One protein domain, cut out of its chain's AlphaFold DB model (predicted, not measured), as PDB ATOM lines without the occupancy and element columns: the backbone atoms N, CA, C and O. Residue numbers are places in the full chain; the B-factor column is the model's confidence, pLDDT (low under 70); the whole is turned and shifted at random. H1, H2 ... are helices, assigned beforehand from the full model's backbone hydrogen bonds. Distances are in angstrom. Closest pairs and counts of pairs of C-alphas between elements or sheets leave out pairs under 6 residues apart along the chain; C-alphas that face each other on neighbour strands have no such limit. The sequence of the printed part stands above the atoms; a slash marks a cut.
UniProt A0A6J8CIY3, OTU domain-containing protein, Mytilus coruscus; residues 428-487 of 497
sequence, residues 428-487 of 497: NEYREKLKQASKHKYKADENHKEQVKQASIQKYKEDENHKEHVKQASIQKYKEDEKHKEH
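This is residues 428 to 487 of the 497 residues of the protein "OTU domain-containing protein" of Mytilus coruscus (UniProt A0A6J8CIY3). Picture an open frame of three equally long helices, H1, H2 and H3, joined end to end at two corners, with the short helix H4 making a third corner at the far end of H3. The helices meet only near their joined ends, the middle is empty, and residues 428 to 437 of H1 stick out. The printed part has 60 residues with four named helices, H1, H2, H3 and H4 in that order along the chain, and no named strand; the class is all helix. The whole is loose, with a radius of gyration of the C-alphas of 14.8 A, and spans 32 by 28 by 25 A.

Start at H2, residues 446 to 462, one of the three longest helices. H1, residues 428 to 444, touches H2 only at the corner; look at the closest C-alphas, those of Tyr 442 and Lys 449, 4.9 A apart. The lines of H1 and H2 are about perpendicular, at 74 degrees. From the other end of H2, go to H3, residues 464 to 480, which also touches H2 only at the corner, with the C-alphas of Tyr 460 and Lys 467 closest at 4.9 A. H2 and H3 are about perpendicular, at 75 degrees. H4, residues 482 to 487, touches H3 only at the corner, where the C-alphas of Tyr 478 and Lys 485 are the closest, 4.9 A apart. The tilt of H3 and H4, 73 degrees, is only just about perpendicular. H1 and H3 are apart, as are H1 and H4, and H2 and H4. In H1, H2, H3 and H4 every pair of O i and N i+4 is within hydrogen-bond range.

Find C-alpha 446 at (27.194, -15.808, 8.129); from there H2 runs 24.3 A to C-alpha 462 at (41.627, -8.436, -9.950). H1 begins at C-alpha 428, at (32.346, -38.438, -7.813), and covers 24.3 A to C-alpha 444. H3 covers 24.3 A from C-alpha 464 to C-alpha 480. H4 is short and ends with C-alpha 487 at (13.420, -9.548, -13.015).

Look for the two C-alphas farthest apart at Tyr 430 and Glu 486, 37.4 A from each other. The printed part has no cut, and the links H1 to H2, H2 to H3 and H3 to H4 are tight, with 1 residue in each. Residues 428 to 437, which belong to H1, stand free. The mean pLDDT of the printed part is 77.4; it is under 70 at residues 430, 434, 436 to 438, 442 and 444.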
ATOM      1  N   ASN A 428      33.571 -39.197  -7.575       78.44
ATOM      2  CA  ASN A 428      32.346 -38.438  -7.813       78.44
ATOM      3  C   ASN A 428      31.482 -38.304  -6.551       78.44
ATOM      4  O   ASN A 428      30.900 -37.247  -6.326       78.44
ATOM      5  N   GLU A 429      31.408 -39.345  -5.718       78.94
ATOM      6  CA  GLU A 429      30.591 -39.324  -4.501       78.94
ATOM      7  C   GLU A 429      31.177 -38.342  -3.483       78.94
ATOM      8  O   GLU A 429      30.461 -37.509  -2.922       78.94
ATOM      9  N   TYR A 430      32.497 -38.389  -3.295       67.94
ATOM     10  CA  TYR A 430      33.215 -37.435  -2.459       67.94
ATOM     11  C   TYR A 430      33.025 -35.996  -2.946       67.94
ATOM     12  O   TYR A 430      32.720 -35.108  -2.146       67.94
ATOM     13  N   ARG A 431      33.160 -35.761  -4.257       77.75
ATOM     14  CA  ARG A 431      32.975 -34.435  -4.859       77.75
ATOM     15  C   ARG A 431      31.581 -33.868  -4.596       77.75
ATOM     16  O   ARG A 431      31.475 -32.708  -4.198       77.75
ATOM     17  N   GLU A 432      30.530 -34.658  -4.797       72.25
ATOM     18  CA  GLU A 432      29.156 -34.189  -4.591       72.25
ATOM     19  C   GLU A 432      28.849 -33.928  -3.113       72.25
ATOM     20  O   GLU A 432      28.279 -32.884  -2.783       72.25
ATOM     21  N   LYS A 433      29.320 -34.787  -2.200       73.12
ATOM     22  CA  LYS A 433      29.222 -34.530  -0.752       73.12
ATOM     23  C   LYS A 433      29.916 -33.226  -0.360       73.12
ATOM     24  O   LYS A 433      29.351 -32.438   0.395       73.12
ATOM     25  N   LEU A 434      31.105 -32.967  -0.906       69.81
ATOM     26  CA  LEU A 434      31.856 -31.745  -0.617       69.81
ATOM     27  C   LEU A 434      31.127 -30.490  -1.125       69.81
ATOM     28  O   LEU A 434      31.036 -29.497  -0.401       69.81
ATOM     29  N   LYS A 435      30.549 -30.537  -2.335       75.62
ATOM     30  CA  LYS A 435      29.717 -29.442  -2.867       75.62
ATOM     31  C   LYS A 435      28.508 -29.170  -1.968       75.62
ATOM     32  O   LYS A 435      28.220 -28.014  -1.668       75.62
ATOM     33  N   GLN A 436      27.811 -30.215  -1.520       69.69
ATOM     34  CA  GLN A 436      26.652 -30.080  -0.632       69.69
ATOM     35  C   GLN A 436      27.028 -29.488   0.730       69.69
ATOM     36  O   GLN A 436      26.361 -28.564   1.196       69.69
ATOM     37  N   ALA A 437      28.118 -29.961   1.339       63.06
ATOM     38  CA  ALA A 437      28.619 -29.420   2.600       63.06
ATOM     39  C   ALA A 437      28.984 -27.932   2.470       63.06
ATOM     40  O   ALA A 437      28.613 -27.127   3.322       63.06
ATOM     41  N   SER A 438      29.630 -27.543   1.366       67.75
ATOM     42  CA  SER A 438      29.970 -26.143   1.106       67.75
ATOM     43  C   SER A 438      28.731 -25.259   0.910       67.75
ATOM     44  O   SER A 438      28.666 -24.187   1.510       67.75
ATOM     45  N   LYS A 439      27.705 -25.722   0.177       72.88
ATOM     46  CA  LYS A 439      26.406 -25.022   0.089       72.88
ATOM     47  C   LYS A 439      25.779 -24.810   1.460       72.88
ATOM     48  O   LYS A 439      25.299 -23.723   1.765       72.88
ATOM     49  N   HIS A 440      25.763 -25.864   2.274       71.38
ATOM     50  CA  HIS A 440      25.192 -25.808   3.611       71.38
ATOM     51  C   HIS A 440      25.951 -24.807   4.487       71.38
ATOM     52  O   HIS A 440      25.323 -23.969   5.128       71.38
ATOM     53  N   LYS A 441      27.290 -24.835   4.461       70.38
ATOM     54  CA  LYS A 441      28.131 -23.895   5.211       70.38
ATOM     55  C   LYS A 441      27.888 -22.452   4.777       70.38
ATOM     56  O   LYS A 441      27.687 -21.599   5.625       70.38
ATOM     57  N   TYR A 442      27.810 -22.192   3.473       66.06
ATOM     58  CA  TYR A 442      27.501 -20.860   2.944       66.06
ATOM     59  C   TYR A 442      26.119 -20.344   3.377       66.06
ATOM     60  O   TYR A 442      25.941 -19.148   3.586       66.06
ATOM     61  N   LYS A 443      25.134 -21.239   3.522       73.94
ATOM     62  CA  LYS A 443      23.786 -20.888   3.984       73.94
ATOM     63  C   LYS A 443      23.701 -20.687   5.502       73.94
ATOM     64  O   LYS A 443      22.896 -19.880   5.949       73.94
ATOM     65  N   ALA A 444      24.451 -21.466   6.279       69.25
ATOM     66  CA  ALA A 444      24.300 -21.548   7.731       69.25
ATOM     67  C   ALA A 444      25.286 -20.670   8.521       69.25
ATOM     68  O   ALA A 444      24.979 -20.289   9.648       69.25
ATOM     69  N   ASP A 445      26.461 -20.373   7.964       77.69
ATOM     70  CA  ASP A 445      27.521 -19.602   8.617       77.69
ATOM     71  C   ASP A 445      27.660 -18.227   7.949       77.69
ATOM     72  O   ASP A 445      28.209 -18.096   6.852       77.69
ATOM     73  N   GLU A 446      27.165 -17.189   8.627       81.44
ATOM     74  CA  GLU A 446      27.194 -15.808   8.129       81.44
ATOM     75  C   GLU A 446      28.617 -15.257   7.966       81.44
ATOM     76  O   GLU A 446      28.881 -14.504   7.027       81.44
ATOM     77  N   ASN A 447      29.564 -15.657   8.822       77.00
ATOM     78  CA  ASN A 447      30.953 -15.220   8.692       77.00
ATOM     79  C   ASN A 447      31.591 -15.841   7.443       77.00
ATOM     80  O   ASN A 447      32.223 -15.149   6.643       77.00
ATOM     81  N   HIS A 448      31.361 -17.136   7.224       72.00
ATOM     82  CA  HIS A 448      31.797 -17.808   6.004       72.00
ATOM     83  C   HIS A 448      31.141 -17.208   4.749       72.00
ATOM     84  O   HIS A 448      31.824 -16.977   3.748       72.00
ATOM     85  N   LYS A 449      29.836 -16.903   4.804       73.56
ATOM     86  CA  LYS A 449      29.085 -16.259   3.715       73.56
ATOM     87  C   LYS A 449      29.706 -14.920   3.319       73.56
ATOM     88  O   LYS A 449      29.937 -14.674   2.133       73.56
ATOM     89  N   GLU A 450      30.009 -14.074   4.301       74.81
ATOM     90  CA  GLU A 450      30.592 -12.753   4.071       74.81
ATOM     91  C   GLU A 450      32.015 -12.844   3.501       74.81
ATOM     92  O   GLU A 450      32.333 -12.180   2.514       74.81
ATOM     93  N   GLN A 451      32.849 -13.741   4.033       74.69
ATOM     94  CA  GLN A 451      34.195 -13.978   3.501       74.69
ATOM     95  C   GLN A 451      34.169 -14.432   2.035       74.69
ATOM     96  O   GLN A 451      34.948 -13.948   1.211       74.69
ATOM     97  N   VAL A 452      33.247 -15.334   1.682       71.56
ATOM     98  CA  VAL A 452      33.085 -15.813   0.302       71.56
ATOM     99  C   VAL A 452      32.621 -14.686  -0.626       71.56
ATOM    100  O   VAL A 452      33.163 -14.549  -1.726       71.56
ATOM    101  N   LYS A 453      31.680 -13.837  -0.189       77.94
ATOM    102  CA  LYS A 453      31.243 -12.656  -0.954       77.94
ATOM    103  C   LYS A 453      32.401 -11.701  -1.227       77.94
ATOM    104  O   LYS A 453      32.625 -11.325  -2.378       77.94
ATOM    105  N   GLN A 454      33.161 -11.345  -0.194       74.69
ATOM    106  CA  GLN A 454      34.289 -10.421  -0.314       74.69
ATOM    107  C   GLN A 454      35.363 -10.957  -1.258       74.69
ATOM    108  O   GLN A 454      35.825 -10.239  -2.145       74.69
ATOM    109  N   ALA A 455      35.708 -12.238  -1.137       72.81
ATOM    110  CA  ALA A 455      36.683 -12.859  -2.017       72.81
ATOM    111  C   ALA A 455      36.192 -12.942  -3.474       72.81
ATOM    112  O   ALA A 455      36.974 -12.712  -4.396       72.81
ATOM    113  N   SER A 456      34.896 -13.191  -3.703       73.06
ATOM    114  CA  SER A 456      34.308 -13.155  -5.049       73.06
ATOM    115  C   SER A 456      34.367 -11.757  -5.667       73.06
ATOM    116  O   SER A 456      34.700 -11.621  -6.846       73.06
ATOM    117  N   ILE A 457      34.067 -10.715  -4.886       78.44
ATOM    118  CA  ILE A 457      34.153  -9.316  -5.330       78.44
ATOM    119  C   ILE A 457      35.599  -8.964  -5.679       78.44
ATOM    120  O   ILE A 457      35.860  -8.382  -6.734       78.44
ATOM    121  N   GLN A 458      36.544  -9.352  -4.822       78.00
ATOM    122  CA  GLN A 458      37.961  -9.102  -5.049       78.00
ATOM    123  C   GLN A 458      38.459  -9.822  -6.306       78.00
ATOM    124  O   GLN A 458      39.099  -9.204  -7.154       78.00
ATOM    125  N   LYS A 459      38.077 -11.089  -6.497       77.25
ATOM    126  CA  LYS A 459      38.443 -11.862  -7.689       77.25
ATOM    127  C   LYS A 459      37.893 -11.234  -8.968       77.25
ATOM    128  O   LYS A 459      38.620 -11.116  -9.943       77.25
ATOM    129  N   TYR A 460      36.643 -10.771  -8.966       72.50
ATOM    130  CA  TYR A 460      36.066 -10.063 -10.116       72.50
ATOM    131  C   TYR A 460      36.785  -8.736 -10.423       72.50
ATOM    132  O   TYR A 460      36.809  -8.284 -11.569       72.50
ATOM    133  N   LYS A 461      37.367  -8.093  -9.405       82.44
ATOM    134  CA  LYS A 461      38.140  -6.857  -9.555       82.44
ATOM    135  C   LYS A 461      39.549  -7.103 -10.102       82.44
ATOM    136  O   LYS A 461      40.033  -6.268 -10.861       82.44
ATOM    137  N   GLU A 462      40.199  -8.190  -9.696       84.06
ATOM    138  CA  GLU A 462      41.627  -8.436  -9.950       84.06
ATOM    139  C   GLU A 462      41.911  -9.410 -11.102       84.06
ATOM    140  O   GLU A 462      42.937  -9.281 -11.766       84.06
ATOM    141  N   ASP A 463      41.024 -10.373 -11.357       83.44
ATOM    142  CA  ASP A 463      41.188 -11.402 -12.386       83.44
ATOM    143  C   ASP A 463      40.335 -11.063 -13.618       83.44
ATOM    144  O   ASP A 463      39.116 -11.265 -13.644       83.44
ATOM    145  N   GLU A 464      40.981 -10.534 -14.662       87.06
ATOM    146  CA  GLU A 464      40.292 -10.131 -15.893       87.06
ATOM    147  C   GLU A 464      39.659 -11.315 -16.645       87.06
ATOM    148  O   GLU A 464      38.572 -11.156 -17.202       87.06
ATOM    149  N   ASN A 465      40.251 -12.517 -16.599       81.31
ATOM    150  CA  ASN A 465      39.665 -13.702 -17.239       81.31
ATOM    151  C   ASN A 465      38.375 -14.123 -16.530       81.31
ATOM    152  O   ASN A 465      37.369 -14.433 -17.175       81.31
ATOM    153  N   HIS A 466      38.391 -14.116 -15.196       76.00
ATOM    154  CA  HIS A 466      37.208 -14.411 -14.394       76.00
ATOM    155  C   HIS A 466      36.102 -13.373 -14.624       76.00
ATOM    156  O   HIS A 466      34.939 -13.725 -14.824       76.00
ATOM    157  N   LYS A 467      36.465 -12.091 -14.653       81.00
ATOM    158  CA  LYS A 467      35.545 -10.981 -14.912       81.00
ATOM    159  C   LYS A 467      34.888 -11.072 -16.287       81.00
ATOM    160  O   LYS A 467      33.686 -10.826 -16.403       81.00
ATOM    161  N   GLU A 468      35.647 -11.421 -17.326       82.75
ATOM    162  CA  GLU A 468      35.098 -11.631 -18.666       82.75
ATOM    163  C   GLU A 468      34.127 -12.817 -18.699       82.75
ATOM    164  O   GLU A 468      33.005 -12.663 -19.185       82.75
ATOM    165  N   HIS A 469      34.495 -13.948 -18.090       79.19
ATOM    166  CA  HIS A 469      33.606 -15.108 -17.964       79.19
ATOM    167  C   HIS A 469      32.284 -14.760 -17.275       79.19
ATOM    168  O   HIS A 469      31.212 -15.088 -17.782       79.19
ATOM    169  N   VAL A 470      32.337 -14.040 -16.151       77.31
ATOM    170  CA  VAL A 470      31.135 -13.635 -15.405       77.31
ATOM    171  C   VAL A 470      30.241 -12.717 -16.247       77.31
ATOM    172  O   VAL A 470      29.019 -12.881 -16.250       77.31
ATOM    173  N   LYS A 471      30.822 -11.786 -17.018       82.12
ATOM    174  CA  LYS A 471      30.055 -10.935 -17.945       82.12
ATOM    175  C   LYS A 471      29.374 -11.756 -19.036       82.12
ATOM    176  O   LYS A 471      28.191 -11.547 -19.298       82.12
ATOM    177  N   GLN A 472      30.099 -12.679 -19.663       81.31
ATOM    178  CA  GLN A 472      29.553 -13.531 -20.719       81.31
ATOM    179  C   GLN A 472      28.426 -14.426 -20.189       81.31
ATOM    180  O   GLN A 472      27.353 -14.472 -20.791       81.31
ATOM    181  N   ALA A 473      28.619 -15.046 -19.023       79.00
ATOM    182  CA  ALA A 473      27.599 -15.855 -18.362       79.00
ATOM    183  C   ALA A 473      26.349 -15.033 -18.006       79.00
ATOM    184  O   ALA A 473      25.230 -15.487 -18.230       79.00
ATOM    185  N   SER A 474      26.517 -13.799 -17.515       77.12
ATOM    186  CA  SER A 474      25.395 -12.895 -17.225       77.12
ATOM    187  C   SER A 474      24.609 -12.526 -18.488       77.12
ATOM    188  O   SER A 474      23.377 -12.574 -18.483       77.12
ATOM    189  N   ILE A 475      25.303 -12.224 -19.592       83.50
ATOM    190  CA  ILE A 475      24.675 -11.946 -20.891       83.50
ATOM    191  C   ILE A 475      23.904 -13.171 -21.389       83.50
ATOM    192  O   ILE A 475      22.790 -13.026 -21.893       83.50
ATOM    193  N   GLN A 476      24.483 -14.364 -21.259       83.44
ATOM    194  CA  GLN A 476      23.844 -15.601 -21.691       83.44
ATOM    195  C   GLN A 476      22.596 -15.901 -20.854       83.44
ATOM    196  O   GLN A 476      21.525 -16.122 -21.415       83.44
ATOM    197  N   LYS A 477      22.690 -15.774 -19.525       81.25
ATOM    198  CA  LYS A 477      21.554 -15.965 -18.618       81.25
ATOM    199  C   LYS A 477      20.412 -14.994 -18.921       81.25
ATOM    200  O   LYS A 477      19.263 -15.407 -18.967       81.25
ATOM    201  N   TYR A 478      20.707 -13.727 -19.211       77.19
ATOM    202  CA  TYR A 478      19.686 -12.752 -19.617       77.19
ATOM    203  C   TYR A 478      18.995 -13.106 -20.949       77.19
ATOM    204  O   TYR A 478      17.854 -12.706 -21.180       77.19
ATOM    205  N   LYS A 479      19.674 -13.827 -21.850       85.75
ATOM    206  CA  LYS A 479      19.093 -14.282 -23.122       85.75
ATOM    207  C   LYS A 479      18.223 -15.526 -22.963       85.75
ATOM    208  O   LYS A 479      17.220 -15.624 -23.661       85.75
ATOM    209  N   GLU A 480      18.636 -16.463 -22.116       86.94
ATOM    210  CA  GLU A 480      18.054 -17.810 -22.039       86.94
ATOM    211  C   GLU A 480      17.015 -17.973 -20.922       86.94
ATOM    212  O   GLU A 480      16.061 -18.729 -21.080       86.94
ATOM    213  N   ASP A 481      17.172 -17.259 -19.806       86.88
ATOM    214  CA  ASP A 481      16.288 -17.346 -18.645       86.88
ATOM    215  C   ASP A 481      15.292 -16.175 -18.653       86.88
ATOM    216  O   ASP A 481      15.603 -15.046 -18.259       86.88
ATOM    217  N   GLU A 482      14.069 -16.445 -19.121       85.56
ATOM    218  CA  GLU A 482      13.010 -15.433 -19.212       85.56
ATOM    219  C   GLU A 482      12.606 -14.869 -17.837       85.56
ATOM    220  O   GLU A 482      12.328 -13.672 -17.746       85.56
ATOM    221  N   LYS A 483      12.659 -15.661 -16.753       82.88
ATOM    222  CA  LYS A 483      12.374 -15.156 -15.396       82.88
ATOM    223  C   LYS A 483      13.452 -14.171 -14.952       82.88
ATOM    224  O   LYS A 483      13.144 -13.079 -14.473       82.88
ATOM    225  N   HIS A 484      14.721 -14.524 -15.156       78.94
ATOM    226  CA  HIS A 484      15.843 -13.643 -14.837       78.94
ATOM    227  C   HIS A 484      15.797 -12.341 -15.650       78.94
ATOM    228  O   HIS A 484      16.002 -11.251 -15.113       78.94
ATOM    229  N   LYS A 485      15.481 -12.436 -16.943       85.25
ATOM    230  CA  LYS A 485      15.334 -11.291 -17.847       85.25
ATOM    231  C   LYS A 485      14.211 -10.350 -17.420       85.25
ATOM    232  O   LYS A 485      14.399  -9.131 -17.449       85.25
ATOM    233  N   GLU A 486      13.058 -10.888 -17.030       83.75
ATOM    234  CA  GLU A 486      11.933 -10.103 -16.521       83.75
ATOM    235  C   GLU A 486      12.289  -9.407 -15.201       83.75
ATOM    236  O   GLU A 486      12.091  -8.196 -15.080       83.75
ATOM    237  N   HIS A 487      12.937 -10.116 -14.274       81.75
ATOM    238  CA  HIS A 487      13.420  -9.548 -13.015       81.75
ATOM    239  C   HIS A 487      14.405  -8.385 -13.231       81.75
ATOM    240  O   HIS A 487      14.259  -7.310 -12.647       81.75
TER     241      HIS A 487